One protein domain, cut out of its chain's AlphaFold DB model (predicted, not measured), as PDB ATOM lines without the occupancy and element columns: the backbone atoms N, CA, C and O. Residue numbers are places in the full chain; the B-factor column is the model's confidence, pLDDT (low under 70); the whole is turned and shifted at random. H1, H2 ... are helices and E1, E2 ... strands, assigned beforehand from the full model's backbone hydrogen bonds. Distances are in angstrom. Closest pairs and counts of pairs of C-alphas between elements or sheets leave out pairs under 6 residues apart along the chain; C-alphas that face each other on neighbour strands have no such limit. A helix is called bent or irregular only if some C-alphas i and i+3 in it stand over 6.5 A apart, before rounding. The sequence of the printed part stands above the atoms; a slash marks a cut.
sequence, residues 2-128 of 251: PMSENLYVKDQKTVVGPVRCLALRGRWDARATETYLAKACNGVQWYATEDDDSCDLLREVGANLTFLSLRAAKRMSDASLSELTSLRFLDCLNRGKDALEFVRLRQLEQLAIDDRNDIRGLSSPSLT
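What this domain is: This is residues 2 to 128 of the 251 residues of an uncharacterized protein of Blastococcus sp. DSM 46838 (UniProt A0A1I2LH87). The chain is wound in stacked right-handed turns, a short solenoid: the strands E2 to E6 stand side by side in one wall, and H1, H2 and H3 form a row along the returning side, continued by the unnamed stretch of residues 94 to 109. E1 folds back on E2 as a hairpin at the H1 end of the stack, and an unnamed stretch, residues 115 to 128, follows E6 at the other end. The 127 printed residues hold three named helices and six named strands, in the chain order E1 E2 H1 E3 H2 E4 H3 E5 E6, with under half of the residues in named elements; the class is mixed, helices and strands. The mixed sheet has the order E1 E2 E3 E4 E5 E6, antiparallel between E1 and E2 and parallel between the others. The whole is compact, with a radius of gyration of the C-alphas of 13.8 A and spans of 44 by 30 by 22 A.

How they stand to each other: In the twisted sheet, edge strand E1, residues 7 to 14, is the antiparallel neighbour of E2, residues 17 to 25, with N 10 and O 21 at 2.9 A. E1 bends by 61 degrees at residue 11 and E2 by 56 degrees at residue 20. E3, residues 43 to 48, is parallel to E2, with N 45 and O 22 at 2.9 A. E4, residues 67 to 72, is parallel to E3, with N 46 and O 69 at 2.8 A. E5, residues 89 to 93, is parallel to E4, with N 70 and O 91 at 2.8 A. E6, residues 110 to 114, the other edge strand, is parallel to E5, with N 92 and O 112 at 2.8 A. H1, residues 30 to 38, is on the sheet at a height of 9.6 A, over E2 and only just over E1, where 3 of its C-alphas fall; it runs along the strands, at 20 degrees to E2 on the local plane. H2, residues 56 to 64, only grazes the sheet with its residues 58 to 64. H2 touches H1 at a shallow tilt of 4 degrees, the same way, the closest C-alphas being those of Thr 33 and Val 61, 7.0 A apart. H3, residues 79 to 83, is not on the sheet and touches H2, the closest C-alphas being those of Asp 56 and Ser 80, 5.0 A apart. E2 H1 E3, E3 H2 E4 and E4 H3 E5 are strand-helix-strand units, two parallel neighbour strands with a helix between, each with a right-handed crossover. Every O i to N i+4 pair is within hydrogen-bond range in H1, but 1 of 5 in H2 and 0 of 1 in H3, where O i to N i+3 gives 5 of 6 and 1 of 2.

Where its parts are: E1 begins at C-alpha 7 (19.235, 8.984, 34.557) and is 19.7 A long; E2 is 23.2 A, E3 15.3 A, E4 16.6 A, E5 13.0 A and E6 13.8 A, ending at C-alpha 114 (18.977, 13.614, 9.213). H1 is 11.9 A long, H2 15.2 A and H3 8.1 A. H2 is irregular, with C-alphas 60 and 63 7.8 A apart; H3 is neither bent nor irregular, but only just, with C-alphas 79 and 82 6.4 A apart.

The domain as a whole: The two C-alphas farthest apart are those of Pro 2 and Pro 125, at 46.1 A. The printed part has no cut, and the link from E5 to E6, 16 residues, is long. Mean pLDDT of the printed part is 92.2, with residues 2 to 5 under 70.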
ATOM      1  N   PRO A   2       8.268  -0.958  37.803       37.00
ATOM      2  CA  PRO A   2       8.760   0.275  38.399       37.00
ATOM      3  C   PRO A   2       9.771   0.898  37.432       37.00
ATOM      4  O   PRO A   2      10.671   0.209  36.957       37.00
ATOM      5  N   MET A   3       9.562   2.169  37.076       39.09
ATOM      6  CA  MET A   3      10.463   2.935  36.216       39.09
ATOM      7  C   MET A   3      11.805   3.084  36.935       39.09
ATOM      8  O   MET A   3      11.972   3.959  37.780       39.09
ATOM      9  N   SER A   4      12.738   2.182  36.636       47.78
ATOM     10  CA  SER A   4      14.149   2.324  36.980       47.78
ATOM     11  C   SER A   4      14.647   3.676  36.478       47.78
ATOM     12  O   SER A   4      14.333   4.049  35.349       47.78
ATOM     13  N   GLU A   5      15.389   4.381  37.326       59.53
ATOM     14  CA  GLU A   5      15.883   5.748  37.153       59.53
ATOM     15  C   GLU A   5      16.118   6.169  35.692       59.53
ATOM     16  O   GLU A   5      16.909   5.581  34.957       59.53
ATOM     17  N   ASN A   6      15.453   7.256  35.299       89.94
ATOM     18  CA  ASN A   6      15.565   7.874  33.977       89.94
ATOM     19  C   ASN A   6      16.952   8.483  33.691       89.94
ATOM     20  O   ASN A   6      17.151   9.023  32.609       89.94
ATOM     21  N   LEU A   7      17.894   8.412  34.634       95.44
ATOM     22  CA  LEU A   7      19.235   8.984  34.557       95.44
ATOM     23  C   LEU A   7      20.224   8.048  35.261       95.44
ATOM     24  O   LEU A   7      20.101   7.826  36.463       95.44
ATOM     25  N   TYR A   8      21.219   7.529  34.544       96.56
ATOM     26  CA  TYR A   8      22.269   6.686  35.125       96.56
ATOM     27  C   TYR A   8      23.580   6.797  34.339       96.56
ATOM     28  O   TYR A   8      23.602   7.245  33.195       96.56
ATOM     29  N   VAL A   9      24.693   6.382  34.949       97.75
ATOM     30  CA  VAL A   9      26.018   6.368  34.308       97.75
ATOM     31  C   VAL A   9      26.445   4.934  34.039       97.75
ATOM     32  O   VAL A   9      26.284   4.064  34.894       97.75
ATOM     33  N   LYS A  10      27.020   4.690  32.862       97.38
ATOM     34  CA  LYS A  10      27.599   3.399  32.487       97.38
ATOM     35  C   LYS A  10      28.904   3.575  31.731       97.38
ATOM     36  O   LYS A  10      29.062   4.522  30.967       97.38
ATOM     37  N   ASP A  11      29.804   2.618  31.888       97.88
ATOM     38  CA  ASP A  11      30.976   2.501  31.030       97.88
ATOM     39  C   ASP A  11      30.630   1.603  29.838       97.88
ATOM     40  O   ASP A  11      30.020   0.543  29.994       97.88
ATOM     41  N   GLN A  12      30.990   2.030  28.632       96.31
ATOM     42  CA  GLN A  12      30.750   1.260  27.417       96.31
ATOM     43  C   GLN A  12      31.942   1.346  26.468       96.31
ATOM     44  O   GLN A  12      32.594   2.383  26.338       96.31
ATOM     45  N   LYS A  13      32.220   0.236  25.780       96.00
ATOM     46  CA  LYS A  13      33.160   0.222  24.659       96.00
ATOM     47  C   LYS A  13      32.424   0.711  23.419       96.00
ATOM     48  O   LYS A  13      31.371   0.176  23.083       96.00
ATOM     49  N   THR A  14      32.976   1.715  22.757       94.81
ATOM     50  CA  THR A  14      32.422   2.281  21.526       94.81
ATOM     51  C   THR A  14      33.458   2.219  20.411       94.81
ATOM     52  O   THR A  14      34.630   1.923  20.645       94.81
ATOM     53  N   VAL A  15      33.026   2.541  19.197       89.75
ATOM     54  CA  VAL A  15      33.890   2.683  18.017       89.75
ATOM     55  C   VAL A  15      34.961   3.765  18.177       89.75
ATOM     56  O   VAL A  15      36.037   3.637  17.611       89.75
ATOM     57  N   VAL A  16      34.710   4.773  19.016       92.19
ATOM     58  CA  VAL A  16      35.675   5.833  19.346       92.19
ATOM     59  C   VAL A  16      36.432   5.544  20.650       92.19
ATOM     60  O   VAL A  16      37.081   6.420  21.213       92.19
ATOM     61  N   GLY A  17      36.389   4.305  21.147       94.25
ATOM     62  CA  GLY A  17      37.083   3.879  22.364       94.25
ATOM     63  C   GLY A  17      36.181   3.793  23.604       94.25
ATOM     64  O   GLY A  17      34.949   3.795  23.487       94.25
ATOM     65  N   PRO A  18      36.768   3.629  24.805       96.56
ATOM     66  CA  PRO A  18      36.013   3.549  26.050       96.56
ATOM     67  C   PRO A  18      35.365   4.897  26.388       96.56
ATOM     68  O   PRO A  18      36.018   5.940  26.374       96.56
ATOM     69  N   VAL A  19      34.076   4.857  26.716       97.75
ATOM     70  CA  VAL A  19      33.265   6.034  27.039       97.75
ATOM     71  C   VAL A  19      32.556   5.799  28.367       97.75
ATOM     72  O   VAL A  19      31.868   4.788  28.537       97.75
ATOM     73  N   ARG A  20      32.674   6.763  29.278       98.31
ATOM     74  CA  ARG A  20      31.846   6.874  30.476       98.31
ATOM     75  C   ARG A  20      30.634   7.723  30.128       98.31
ATOM     76  O   ARG A  20      30.732   8.936  29.937       98.31
ATOM     77  N   CYS A  21      29.505   7.056  29.953       97.94
ATOM     78  CA  CYS A  21      28.320   7.609  29.329       97.94
ATOM     79  C   CYS A  21      27.233   7.905  30.359       97.94
ATOM     80  O   CYS A  21      26.832   7.017  31.115       97.94
ATOM     81  N   LEU A  22      26.716   9.132  30.337       98.19
ATOM     82  CA  LEU A  22      25.453   9.468  30.976       98.19
ATOM     83  C   LEU A  22      24.304   9.028  30.061       98.19
ATOM     84  O   LEU A  22      24.164   9.534  28.948       98.19
ATOM     85  N   ALA A  23      23.491   8.090  30.528       97.62
ATOM     86  CA  ALA A  23      22.273   7.666  29.860       97.62
ATOM     87  C   ALA A  23      21.067   8.357  30.503       97.62
ATOM     88  O   ALA A  23      20.853   8.247  31.710       97.62
ATOM     89  N   LEU A  24      20.280   9.051  29.683       95.94
ATOM     90  CA  LEU A  24      19.101   9.803  30.090       95.94
ATOM     91  C   LEU A  24      17.914   9.445  29.195       95.94
ATOM     92  O   LEU A  24      18.000   9.520  27.968       95.94
ATOM     93  N   ARG A  25      16.787   9.098  29.809       94.88
ATOM     94  CA  ARG A  25      15.478   9.021  29.160       94.88
ATOM     95  C   ARG A  25      14.542  10.008  29.834       94.88
ATOM     96  O   ARG A  25      13.937   9.695  30.851       94.88
ATOM     97  N   GLY A  26      14.443  11.207  29.291       92.00
ATOM     98  CA  GLY A  26      13.802  12.306  29.993       92.00
ATOM     99  C   GLY A  26      14.322  13.651  29.525       92.00
ATOM    100  O   GLY A  26      15.204  13.717  28.669       92.00
ATOM    101  N   ARG A  27      13.790  14.701  30.148       92.19
ATOM    102  CA  ARG A  27      14.250  16.070  29.954       92.19
ATOM    103  C   ARG A  27      15.698  16.230  30.402       92.19
ATOM    104  O   ARG A  27      16.060  15.735  31.468       92.19
ATOM    105  N   TRP A  28      16.498  16.953  29.619       93.19
ATOM    106  CA  TRP A  28      17.809  17.409  30.083       93.19
ATOM    107  C   TRP A  28      17.627  18.585  31.048       93.19
ATOM    108  O   TRP A  28      17.096  19.632  30.675       93.19
ATOM    109  N   ASP A  29      18.041  18.406  32.299       92.44
ATOM    110  CA  ASP A  29      17.929  19.396  33.369       92.44
ATOM    111  C   ASP A  29      19.272  19.612  34.092       92.44
ATOM    112  O   ASP A  29      20.291  18.998  33.761       92.44
ATOM    113  N   ALA A  30      19.281  20.490  35.099       93.88
ATOM    114  CA  ALA A  30      20.482  20.786  35.881       93.88
ATOM    115  C   ALA A  30      21.077  19.533  36.547       93.88
ATOM    116  O   ALA A  30      22.297  19.384  36.590       93.88
ATOM    117  N   ARG A  31      20.239  18.581  36.986       94.69
ATOM    118  CA  ARG A  31      20.701  17.324  37.590       94.69
ATOM    119  C   ARG A  31      21.462  16.475  36.574       94.69
ATOM    120  O   ARG A  31      22.453  15.840  36.945       94.69
ATOM    121  N   ALA A  32      21.030  16.442  35.312       95.88
ATOM    122  CA  ALA A  32      21.756  15.755  34.245       95.88
ATOM    123  C   ALA A  32      23.143  16.380  34.017       95.88
ATOM    124  O   ALA A  32      24.138  15.649  34.026       95.88
ATOM    125  N   THR A  33      23.227  17.712  33.909       96.44
ATOM    126  CA  THR A  33      24.505  18.438  33.788       96.44
ATOM    127  C   THR A  33      25.418  18.172  34.992       96.44
ATOM    128  O   THR A  33      26.565  17.757  34.823       96.44
ATOM    129  N   GLU A  34      24.913  18.330  36.218       96.56
ATOM    130  CA  GLU A  34      25.671  18.077  37.448       96.56
ATOM    131  C   GLU A  34      26.174  16.635  37.519       96.56
ATOM    132  O   GLU A  34      27.337  16.394  37.843       96.56
ATOM    133  N   THR A  35      25.330  15.662  37.164       97.12
ATOM    134  CA  THR A  35      25.713  14.246  37.157       97.12
ATOM    135  C   THR A  35      26.791  13.974  36.112       97.12
ATOM    136  O   THR A  35      27.747  13.258  36.412       97.12
ATOM    137  N   TYR A  36      26.675  14.549  34.910       98.06
ATOM    138  CA  TYR A  36      27.688  14.427  33.861       98.06
ATOM    139  C   TYR A  36      29.057  14.904  34.361       98.06
ATOM    140  O   TYR A  36      30.048  14.176  34.261       98.06
ATOM    141  N   LEU A  37      29.095  16.106  34.942       97.12
ATOM    142  CA  LEU A  37      30.320  16.737  35.427       97.12
ATOM    143  C   LEU A  37      30.894  15.988  36.637       97.12
ATOM    144  O   LEU A  37      32.061  15.598  36.626       97.12
ATOM    145  N   ALA A  38      30.073  15.709  37.652       97.62
ATOM    146  CA  ALA A  38      30.502  15.060  38.891       97.62
ATOM    147  C   ALA A  38      30.991  13.620  38.682       97.62
ATOM    148  O   ALA A  38      31.811  13.117  39.450       97.62
ATOM    149  N   LYS A  39      30.481  12.930  37.656       97.62
ATOM    150  CA  LYS A  39      30.885  11.558  37.324       97.62
ATOM    151  C   LYS A  39      31.969  11.491  36.251       97.62
ATOM    152  O   LYS A  39      32.308  10.374  35.860       97.62
ATOM    153  N   ALA A  40      32.510  12.639  35.827       97.12
ATOM    154  CA  ALA A  40      33.523  12.754  34.780       97.12
ATOM    155  C   ALA A  40      33.124  11.993  33.504       97.12
ATOM    156  O   ALA A  40      33.909  11.238  32.927       97.12
ATOM    157  N   CYS A  41      31.864  12.144  33.096       98.19
ATOM    158  CA  CYS A  41      31.376  11.559  31.860       98.19
ATOM    159  C   CYS A  41      32.046  12.231  30.653       98.19
ATOM    160  O   CYS A  41      32.380  13.415  30.675       98.19
ATOM    161  N   ASN A  42      32.216  11.460  29.582       98.19
ATOM    162  CA  ASN A  42      32.703  11.935  28.285       98.19
ATOM    163  C   ASN A  42      31.779  11.515  27.128       98.19
ATOM    164  O   ASN A  42      32.133  11.652  25.953       98.19
ATOM    165  N   GLY A  43      30.599  10.985  27.458       98.38
ATOM    166  CA  GLY A  43      29.577  10.621  26.493       98.38
ATOM    167  C   GLY A  43      28.160  10.788  27.020       98.38
ATOM    168  O   GLY A  43      27.909  10.705  28.223       98.38
ATOM    169  N   VAL A  44      27.218  10.962  26.099       98.19
ATOM    170  CA  VAL A  44      25.787  11.104  26.368       98.19
ATOM    171  C   VAL A  44      24.993  10.152  25.479       98.19
ATOM    172  O   VAL A  44      25.206  10.075  24.268       98.19
ATOM    173  N   GLN A  45      24.047   9.446  26.090       97.44
ATOM    174  CA  GLN A  45      22.958   8.749  25.418       97.44
ATOM    175  C   GLN A  45      21.649   9.348  25.896       97.44
ATOM    176  O   GLN A  45      21.231   9.101  27.025       97.44
ATOM    177  N   TRP A  46      21.006  10.131  25.042       96.19
ATOM    178  CA  TRP A  46      19.829  10.892  25.416       96.19
ATOM    179  C   TRP A  46      18.627  10.522  24.550       96.19
ATOM    180  O   TRP A  46      18.627  10.691  23.331       96.19
ATOM    181  N   TYR A  47      17.596  10.012  25.212       94.81
ATOM    182  CA  TYR A  47      16.262   9.811  24.671       94.81
ATOM    183  C   TYR A  47      15.381  10.955  25.171       94.81
ATOM    184  O   TYR A  47      14.833  10.888  26.275       94.81
ATOM    185  N   ALA A  48      15.311  12.008  24.365       92.31
ATOM    186  CA  ALA A  48      14.575  13.226  24.659       92.31
ATOM    187  C   ALA A  48      13.058  12.992  24.635       92.31
ATOM    188  O   ALA A  48      12.555  12.149  23.879       92.31
ATOM    189  N   THR A  49      12.327  13.729  25.469       89.50
ATOM    190  CA  THR A  49      10.863  13.665  25.543       89.50
ATOM    191  C   THR A  49      10.213  14.648  24.574       89.50
ATOM    192  O   THR A  49      10.873  15.385  23.842       89.50
ATOM    193  N   GLU A  50       8.882  14.659  24.549       84.56
ATOM    194  CA  GLU A  50       8.111  15.625  23.765       84.56
ATOM    195  C   GLU A  50       8.214  17.057  24.297       84.56
ATOM    196  O   GLU A  50       7.841  17.979  23.576       84.56
ATOM    197  N   ASP A  51       8.750  17.268  25.498       85.25
ATOM    198  CA  ASP A  51       8.959  18.604  26.064       85.25
ATOM    199  C   ASP A  51      10.293  19.210  25.608       85.25
ATOM    200  O   ASP A  51      10.406  20.425  25.476       85.25
ATOM    201  N   ASP A  52      11.276  18.374  25.272       85.88
ATOM    202  CA  ASP A  52      12.603  18.812  24.843       85.88
ATOM    203  C   ASP A  52      12.578  19.318  23.397       85.88
ATOM    204  O   ASP A  52      12.443  18.552  22.440       85.88
ATOM    205  N   ASP A  53      12.702  20.626  23.208       89.94
ATOM    206  CA  ASP A  53      12.726  21.266  21.892       89.94
ATOM    207  C   ASP A  53      14.130  21.679  21.426       89.94
ATOM    208  O   ASP A  53      14.273  22.100  20.276       89.94
ATOM    209  N   SER A  54      15.160  21.510  22.261       93.75
ATOM    210  CA  SER A  54      16.553  21.841  21.946       93.75
ATOM    211  C   SER A  54      17.558  20.924  22.650       93.75
ATOM    212  O   SER A  54      17.360  20.547  23.803       93.75
ATOM    213  N   CYS A  55      18.673  20.619  21.977       93.88
ATOM    214  CA  CYS A  55      19.862  20.023  22.588       93.88
ATOM    215  C   CYS A  55      20.989  21.032  22.859       93.88
ATOM    216  O   CYS A  55      22.106  20.632  23.185       93.88
ATOM    217  N   ASP A  56      20.717  22.338  22.764       93.44
ATOM    218  CA  ASP A  56      21.723  23.395  22.934       93.44
ATOM    219  C   ASP A  56      22.296  23.497  24.349       93.44
ATOM    220  O   ASP A  56      23.399  24.007  24.533       93.44
ATOM    221  N   LEU A  57      21.606  22.912  25.326       91.56
ATOM    222  CA  LEU A  57      22.086  22.749  26.699       91.56
ATOM    223  C   LEU A  57      23.363  21.893  26.775       91.56
ATOM    224  O   LEU A  57      24.164  22.052  27.692       91.56
ATOM    225  N   LEU A  58      23.621  21.033  25.780       95.38
ATOM    226  CA  LEU A  58      24.837  20.213  25.735       95.38
ATOM    227  C   LEU A  58      26.125  21.039  25.581       95.38
ATOM    228  O   LEU A  58      27.209  20.511  25.829       95.38
ATOM    229  N   ARG A  59      26.036  22.332  25.232       95.19
ATOM    230  CA  ARG A  59      27.195  23.245  25.222       95.19
ATOM    231  C   ARG A  59      27.896  23.292  26.580       95.19
ATOM    232  O   ARG A  59      29.121  23.360  26.619       95.19
ATOM    233  N   GLU A  60      27.144  23.182  27.675       94.56
ATOM    234  CA  GLU A  60      27.674  23.214  29.048       94.56
ATOM    235  C   GLU A  60      28.623  22.045  29.346       94.56
ATOM    236  O   GLU A  60      29.532  22.162  30.164       94.56
ATOM    237  N   VAL A  61      28.441  20.919  28.652       95.56
ATOM    238  CA  VAL A  61      29.247  19.700  28.815       95.56
ATOM    239  C   VAL A  61      30.165  19.427  27.617       95.56
ATOM    240  O   VAL A  61      30.907  18.441  27.604       95.56
ATOM    241  N   GLY A  62      30.145  20.311  26.615       93.19
ATOM    242  CA  GLY A  62      30.732  20.082  25.296       93.19
ATOM    243  C   GLY A  62      32.251  19.917  25.283       93.19
ATOM    244  O   GLY A  62      32.770  19.197  24.434       93.19
ATOM    245  N   ALA A  63      32.966  20.508  26.246       92.88
ATOM    246  CA  ALA A  63      34.430  20.455  26.310       92.88
ATOM    247  C   ALA A  63      34.979  19.017  26.377       92.88
ATOM    248  O   ALA A  63      36.000  18.718  25.760       92.88
ATOM    249  N   ASN A  64      34.272  18.116  27.065       94.06
ATOM    250  CA  ASN A  64      34.674  16.715  27.236       94.06
ATOM    251  C   ASN A  64      33.744  15.733  26.511       94.06
ATOM    252  O   ASN A  64      33.897  14.520  26.659       94.06
ATOM    253  N   LEU A  65      32.753  16.227  25.766       97.88
ATOM    254  CA  LEU A  65      31.773  15.379  25.103       97.88
ATOM    255  C   LEU A  65      32.365  14.790  23.819       97.88
ATOM    256  O   LEU A  65      32.453  15.458  22.795       97.88
ATOM    257  N   THR A  66      32.758  13.519  23.885       98.00
ATOM    258  CA  THR A  66      33.375  12.786  22.763       98.00
ATOM    259  C   THR A  66      32.399  11.866  22.036       98.00
ATOM    260  O   THR A  66      32.599  11.538  20.866       98.00
ATOM    261  N   PHE A  67      31.324  11.467  22.715       98.50
ATOM    262  CA  PHE A  67      30.306  10.556  22.208       98.50
ATOM    263  C   PHE A  67      28.918  11.129  22.479       98.50
ATOM    264  O   PHE A  67      28.536  11.292  23.636       98.50
ATOM    265  N   LEU A  68      28.133  11.385  21.438       98.25
ATOM    266  CA  LEU A  68      26.743  11.806  21.568       98.25
ATOM    267  C   LEU A  68      25.844  10.896  20.738       98.25
ATOM    268  O   LEU A  68      26.005  10.784  19.529       98.25
ATOM    269  N   SER A  69      24.873  10.278  21.400       97.56
ATOM    270  CA  SER A  69      23.757   9.585  20.767       97.56
ATOM    271  C   SER A  69      22.464  10.212  21.266       97.56
ATOM    272  O   SER A  69      22.079   9.999  22.416       97.56
ATOM    273  N   LEU A  70      21.785  10.954  20.401       95.62
ATOM    274  CA  LEU A  70      20.551  11.662  20.694       95.62
ATOM    275  C   LEU A  70      19.412  11.129  19.821       95.62
ATOM    276  O   LEU A  70      19.499  11.045  18.593       95.62
ATOM    277  N   ARG A  71      18.307  10.781  20.478       92.88
ATOM    278  CA  ARG A  71      17.044  10.402  19.845       92.88
ATOM    279  C   ARG A  71      15.948  11.310  20.374       92.88
ATOM    280  O   ARG A  71      15.758  11.395  21.582       92.88
ATOM    281  N   ALA A  72      15.209  11.935  19.466       90.31
ATOM    282  CA  ALA A  72      14.048  12.747  19.800       90.31
ATOM    283  C   ALA A  72      12.832  12.264  19.002       90.31
ATOM    284  O   ALA A  72      12.948  11.916  17.826       90.31
ATOM    285  N   ALA A  73      11.661  12.238  19.641       85.00
ATOM    286  CA  ALA A  73      10.405  11.889  18.973       85.00
ATOM    287  C   ALA A  73       9.911  13.011  18.040       85.00
ATOM    288  O   ALA A  73       9.248  12.750  17.031       85.00
ATOM    289  N   LYS A  74      10.267  14.261  18.358       88.25
ATOM    290  CA  LYS A  74       9.928  15.463  17.596       88.25
ATOM    291  C   LYS A  74      11.178  16.158  17.059       88.25
ATOM    292  O   LYS A  74      12.295  15.882  17.483       88.25
ATOM    293  N   ARG A  75      10.946  17.090  16.135       89.62
ATOM    294  CA  ARG A  75      11.956  18.009  15.605       89.62
ATOM    295  C   ARG A  75      12.549  18.846  16.737       89.62
ATOM    296  O   ARG A  75      11.802  19.494  17.466       89.62
ATOM    297  N   MET A  76      13.871  18.835  16.841       91.75
ATOM    298  CA  MET A  76      14.635  19.485  17.906       91.75
ATOM    299  C   MET A  76      15.612  20.523  17.326       91.75
ATOM    300  O   MET A  76      16.092  20.367  16.207       91.75
ATOM    301  N   SER A  77      15.868  21.601  18.067       93.75
ATOM    302  CA  SER A  77      16.948  22.558  17.802       93.75
ATOM    303  C   SER A  77      18.293  21.918  18.132       93.75
ATOM    304  O   SER A  77      18.455  21.350  19.210       93.75
ATOM    305  N   ASP A  78      19.242  21.985  17.213       94.44
ATOM    306  CA  ASP A  78      20.542  21.326  17.295       94.44
ATOM    307  C   ASP A  78      21.704  22.189  16.780       94.44
ATOM    308  O   ASP A  78      22.785  21.681  16.479       94.44
ATOM    309  N   ALA A  79      21.515  23.511  16.745       93.44
ATOM    310  CA  ALA A  79      22.524  24.486  16.328       93.44
ATOM    311  C   ALA A  79      23.876  24.325  17.056       93.44
ATOM    312  O   ALA A  79      24.942  24.457  16.452       93.44
ATOM    313  N   SER A  80      23.839  24.000  18.352       93.50
ATOM    314  CA  SER A  80      25.019  23.755  19.194       93.50
ATOM    315  C   SER A  80      25.919  22.623  18.730       93.50
ATOM    316  O   SER A  80      27.093  22.627  19.092       93.50
ATOM    317  N   LEU A  81      25.421  21.653  17.954       94.88
ATOM    318  CA  LEU A  81      26.216  20.485  17.570       94.88
ATOM    319  C   LEU A  81      27.497  20.891  16.831       94.88
ATOM    320  O   LEU A  81      28.536  20.264  17.019       94.88
ATOM    321  N   SER A  82      27.446  21.988  16.068       93.50
ATOM    322  CA  SER A  82      28.593  22.554  15.342       93.50
ATOM    323  C   SER A  82      29.689  23.134  16.263       93.50
ATOM    324  O   SER A  82      30.796  23.431  15.813       93.50
ATOM    325  N   GLU A  83      29.401  23.305  17.556       94.44
ATOM    326  CA  GLU A  83      30.309  23.865  18.568       94.44
ATOM    327  C   GLU A  83      30.954  22.788  19.457       94.44
ATOM    328  O   GLU A  83      31.927  23.063  20.161       94.44
ATOM    329  N   LEU A  84      30.465  21.544  19.403       96.06
ATOM    330  CA  LEU A  84      30.945  20.424  20.217       96.06
ATOM    331  C   LEU A  84      32.228  19.818  19.618       96.06
ATOM    332  O   LEU A  84      32.256  18.696  19.119       96.06
ATOM    333  N   THR A  85      33.307  20.601  19.635       95.44
ATOM    334  CA  THR A  85      34.564  20.317  18.909       95.44
ATOM    335  C   THR A  85      35.308  19.051  19.345       95.44
ATOM    336  O   THR A  85      36.082  18.515  18.550       95.44
ATOM    337  N   SER A  86      35.044  18.548  20.553       96.44
ATOM    338  CA  SER A  86      35.612  17.299  21.081       96.44
ATOM    339  C   SER A  86      34.881  16.039  20.594       96.44
ATOM    340  O   SER A  86      35.310  14.924  20.905       96.44
ATOM    341  N   LEU A  87      33.773  16.180  19.851       97.50
ATOM    342  CA  LEU A  87      33.010  15.037  19.353       97.50
ATOM    343  C   LEU A  87      33.843  14.183  18.398       97.50
ATOM    344  O   LEU A  87      34.403  14.664  17.414       97.50
ATOM    345  N   ARG A  88      33.821  12.879  18.669       97.88
ATOM    346  CA  ARG A  88      34.355  11.818  17.812       97.88
ATOM    347  C   ARG A  88      33.240  10.955  17.234       97.88
ATOM    348  O   ARG A  88      33.352  10.471  16.113       97.88
ATOM    349  N   PHE A  89      32.143  10.802  17.971       98.19
ATOM    350  CA  PHE A  89      30.947  10.092  17.533       98.19
ATOM    351  C   PHE A  89      29.713  10.969  17.725       98.19
ATOM    352  O   PHE A  89      29.441  11.411  18.844       98.19
ATOM    353  N   LEU A  90      28.952  11.171  16.652       97.56
ATOM    354  CA  LEU A  90      27.676  11.874  16.669       97.56
ATOM    355  C   LEU A  90      26.606  11.033  15.980       97.56
ATOM    356  O   LEU A  90      26.641  10.859  14.769       97.56
ATOM    357  N   ASP A  91      25.620  10.574  16.739       97.19
ATOM    358  CA  ASP A  91      24.390   9.985  16.221       97.19
ATOM    359  C   ASP A  91      23.199  10.827  16.680       97.19
ATOM    360  O   ASP A  91      22.789  10.772  17.835       97.19
ATOM    361  N   CYS A  92      22.666  11.644  15.778       94.44
ATOM    362  CA  CYS A  92      21.597  12.597  16.034       94.44
ATOM    363  C   CYS A  92      20.538  12.527  14.920       94.44
ATOM    364  O   CYS A  92      20.477  13.361  14.018       94.44
ATOM    365  N   LEU A  93      19.687  11.499  14.985       87.88
ATOM    366  CA  LEU A  93      18.482  11.375  14.149       87.88
ATOM    367  C   LEU A  93      17.283  11.970  14.898       87.88
ATOM    368  O   LEU A  93      16.446  11.250  15.448       87.88
ATOM    369  N   ASN A  94      17.273  13.294  15.009       86.06
ATOM    370  CA  ASN A  94      16.321  14.086  15.794       86.06
ATOM    371  C   ASN A  94      15.422  14.983  14.921       86.06
ATOM    372  O   ASN A  94      14.751  15.880  15.436       86.06
ATOM    373  N   ARG A  95      15.431  14.784  13.596       86.12
ATOM    374  CA  ARG A  95      14.746  15.632  12.609       86.12
ATOM    375  C   ARG A  95      15.115  17.110  12.741       86.12
ATOM    376  O   ARG A  95      14.234  17.958  12.589       86.12
ATOM    377  N   GLY A  96      16.374  17.403  13.066       87.00
ATOM    378  CA  GLY A  96      16.835  18.741  13.421       87.00
ATOM    379  C   GLY A  96      16.493  19.827  12.400       87.00
ATOM    380  O   GLY A  96      16.139  19.566  11.241       87.00
ATOM    381  N   LYS A  97      16.495  21.075  12.863       84.56
ATOM    382  CA  LYS A  97      16.014  22.216  12.069       84.56
ATOM    383  C   LYS A  97      17.070  23.239  11.707       84.56
ATOM    384  O   LYS A  97      16.802  24.037  10.813       84.56
ATOM    385  N   ASP A  98      18.214  23.202  12.373       92.56
ATOM    386  CA  ASP A  98      19.223  24.238  12.241       92.56
ATOM    387  C   ASP A  98      20.267  23.876  11.190       92.56
ATOM    388  O   ASP A  98      20.475  22.704  10.861       92.56
ATOM    389  N   ALA A  99      20.953  24.894  10.682       92.25
ATOM    390  CA  ALA A  99      22.116  24.682   9.841       92.25
ATOM    391  C   ALA A  99      23.238  24.022  10.645       92.25
ATOM    392  O   ALA A  99      23.502  24.402  11.787       92.25
ATOM    393  N   LEU A 100      23.919  23.054  10.029       93.25
ATOM    394  CA  LEU A 100      25.020  22.326  10.657       93.25
ATOM    395  C   LEU A 100      26.308  22.487   9.854       93.25
ATOM    396  O   LEU A 100      26.350  22.228   8.649       93.25
ATOM    397  N   GLU A 101      27.381  22.871  10.541       92.81
ATOM    398  CA  GLU A 101      28.709  23.024   9.960       92.81
ATOM    399  C   GLU A 101      29.724  22.159  10.707       92.81
ATOM    400  O   GLU A 101      30.126  22.442  11.834       92.81
ATOM    401  N   PHE A 102      30.204  21.115  10.033       91.56
ATOM    402  CA  PHE A 102      31.109  20.134  10.628       91.56
ATOM    403  C   PHE A 102      32.599  20.464  10.469       91.56
ATOM    404  O   PHE A 102      33.450  19.739  10.971       91.56
ATOM    405  N   VAL A 103      32.937  21.595   9.837       89.62
ATOM    406  CA  VAL A 103      34.331  22.009   9.561       89.62
ATOM    407  C   VAL A 103      35.163  22.151  10.845       89.62
ATOM    408  O   VAL A 103      36.378  21.941  10.840       89.62
ATOM    409  N   ARG A 104      34.519  22.507  11.963       91.38
ATOM    410  CA  ARG A 104      35.179  22.679  13.267       91.38
ATOM    411  C   ARG A 104      35.347  21.371  14.040       91.38
ATOM    412  O   ARG A 104      36.195  21.309  14.927       91.38
ATOM    413  N   LEU A 105      34.603  20.322  13.695       94.00
ATOM    414  CA  LEU A 105      34.605  19.039  14.399       94.00
ATOM    415  C   LEU A 105      35.693  18.129  13.816       94.00
ATOM    416  O   LEU A 105      35.432  17.075  13.241       94.00
ATOM    417  N   ARG A 106      36.948  18.563  13.949       93.06
ATOM    418  CA  ARG A 106      38.122  17.917  13.330       93.06
ATOM    419  C   ARG A 106      38.451  16.532  13.886       93.06
ATOM    420  O   ARG A 106      39.319  15.858  13.342       93.06
ATOM    421  N   GLN A 107      37.813  16.148  14.987       95.00
ATOM    422  CA  GLN A 107      37.957  14.836  15.614       95.00
ATOM    423  C   GLN A 107      36.791  13.901  15.279       95.00
ATOM    424  O   GLN A 107      36.819  12.745  15.686       95.00
ATOM    425  N   LEU A 108      35.779  14.370  14.541       96.62
ATOM    426  CA  LEU A 108      34.586  13.587  14.259       96.62
ATOM    427  C   LEU A 108      34.922  12.423  13.328       96.62
ATOM    428  O   LEU A 108      35.279  12.627  12.169       96.62
ATOM    429  N   GLU A 109      34.801  11.210  13.846       96.75
ATOM    430  CA  GLU A 109      35.097   9.963  13.146       96.75
ATOM    431  C   GLU A 109      33.840   9.326  12.570       96.75
ATOM    432  O   GLU A 109      33.882   8.764  11.474       96.75
ATOM    433  N   GLN A 110      32.726   9.420  13.297       97.31
ATOM    434  CA  GLN A 110      31.451   8.858  12.874       97.31
ATOM    435  C   GLN A 110      30.308   9.849  13.032       97.31
ATOM    436  O   GLN A 110      30.159  10.487  14.077       97.31
ATOM    437  N   LEU A 111      29.481   9.924  11.993       96.69
ATOM    438  CA  LEU A 111      28.335  10.814  11.919       96.69
ATOM    439  C   LEU A 111      27.092  10.055  11.456       96.69
ATOM    440  O   LEU A 111      27.109   9.421  10.405       96.69
ATOM    441  N   ALA A 112      25.988  10.196  12.179       96.56
ATOM    442  CA  ALA A 112      24.659   9.795  11.750       96.56
ATOM    443  C   ALA A 112      23.669  10.938  12.003       96.56
ATOM    444  O   ALA A 112      23.439  11.295  13.153       96.56
ATOM    445  N   ILE A 113      23.097  11.525  10.949       94.75
ATOM    446  CA  ILE A 113      22.152  12.653  11.059       94.75
ATOM    447  C   ILE A 113      21.051  12.588  10.002       94.75
ATOM    448  O   ILE A 113      21.192  11.936   8.966       94.75
ATOM    449  N   ASP A 114      19.951  13.295  10.254       92.88
ATOM    450  CA  ASP A 114      18.977  13.614   9.213       92.88
ATOM    451  C   ASP A 114      19.543  14.689   8.275       92.88
ATOM    452  O   ASP A 114      20.021  15.741   8.714       92.88
ATOM    453  N   ASP A 115      19.484  14.406   6.977       91.06
ATOM    454  CA  ASP A 115      19.922  15.312   5.930       91.06
ATOM    455  C   ASP A 115      19.031  16.557   5.866       91.06
ATOM    456  O   ASP A 115      17.819  16.523   6.090       91.06
ATOM    457  N   ARG A 116      19.668  17.672   5.537       89.62
ATOM    458  CA  ARG A 116      19.092  19.011   5.430       89.62
ATOM    459  C   ARG A 116      19.958  19.824   4.478       89.62
ATOM    460  O   ARG A 116      21.151  19.558   4.324       89.62
ATOM    461  N   ASN A 117      19.354  20.790   3.791       85.00
ATOM    462  CA  ASN A 117      19.991  21.482   2.663       85.00
ATOM    463  C   ASN A 117      21.272  22.239   3.053       85.00
ATOM    464  O   ASN A 117      22.161  22.412   2.222       85.00
ATOM    465  N   ASP A 118      21.380  22.643   4.311       88.88
ATOM    466  CA  ASP A 118      22.403  23.514   4.879       88.88
ATOM    467  C   ASP A 118      23.539  22.781   5.613       88.88
ATOM    468  O   ASP A 118      24.415  23.449   6.161       88.88
ATOM    469  N   ILE A 119      23.604  21.441   5.567       90.62
ATOM    470  CA  ILE A 119      24.782  20.705   6.058       90.62
ATOM    471  C   ILE A 119      26.026  21.061   5.236       90.62
ATOM    472  O   ILE A 119      26.042  20.939   4.005       90.62
ATOM    473  N   ARG A 120      27.104  21.421   5.938       90.19
ATOM    474  CA  ARG A 120      28.437  21.686   5.377       90.19
ATOM    475  C   ARG A 120      29.529  20.958   6.158       90.19
ATOM    476  O   ARG A 120      29.349  20.595   7.315       90.19
ATOM    477  N   GLY A 121      30.694  20.780   5.534       85.06
ATOM    478  CA  GLY A 121      31.888  20.263   6.215       85.06
ATOM    479  C   GLY A 121      31.952  18.742   6.388       85.06
ATOM    480  O   GLY A 121      32.736  18.270   7.202       85.06
ATOM    481  N   LEU A 122      31.182  17.966   5.616       87.81
ATOM    482  CA  LEU A 122      31.247  16.491   5.623       87.81
ATOM    483  C   LEU A 122      32.491  15.906   4.929       87.81
ATOM    484  O   LEU A 122      32.594  14.698   4.758       87.81
ATOM    485  N   SER A 123      33.445  16.758   4.560       82.88
ATOM    486  CA  SER A 123      34.724  16.411   3.938       82.88
ATOM    487  C   SER A 123      35.879  16.322   4.946       82.88
ATOM    488  O   SER A 123      37.044  16.387   4.559       82.88
ATOM    489  N   SER A 124      35.585  16.246   6.250       85.88
ATOM    490  CA  SER A 124      36.625  16.174   7.282       85.88
ATOM    491  C   SER A 124      37.510  14.934   7.082       85.88
ATOM    492  O   SER A 124      36.976  13.835   6.916       85.88
ATOM    493  N   PRO A 125      38.849  15.055   7.165       87.75
ATOM    494  CA  PRO A 125      39.745  13.909   7.048       87.75
ATOM    495  C   PRO A 125      39.599  12.914   8.206       87.75
ATOM    496  O   PRO A 125      40.044  11.780   8.081       87.75
ATOM    497  N   SER A 126      38.994  13.297   9.333       92.81
ATOM    498  CA  SER A 126      38.733  12.375  10.443       92.81
ATOM    499  C   SER A 126      37.547  11.444  10.190       92.81
ATOM    500  O   SER A 126      37.481  10.386  10.808       92.81
ATOM    501  N   LEU A 127      36.612  11.814   9.303       94.94
ATOM    502  CA  LEU A 127      35.382  11.055   9.082       94.94
ATOM    503  C   LEU A 127      35.681   9.726   8.388       94.94
ATOM    504  O   LEU A 127      36.210   9.686   7.279       94.94
ATOM    505  N   THR A 128      35.282   8.640   9.044       96.62
ATOM    506  CA  THR A 128      35.431   7.261   8.561       96.62
ATOM    507  C   THR A 128      34.091   6.588   8.291       96.62
ATOM    508  O   THR A 128      34.025   5.716   7.424       96.62
TER     509      THR A 128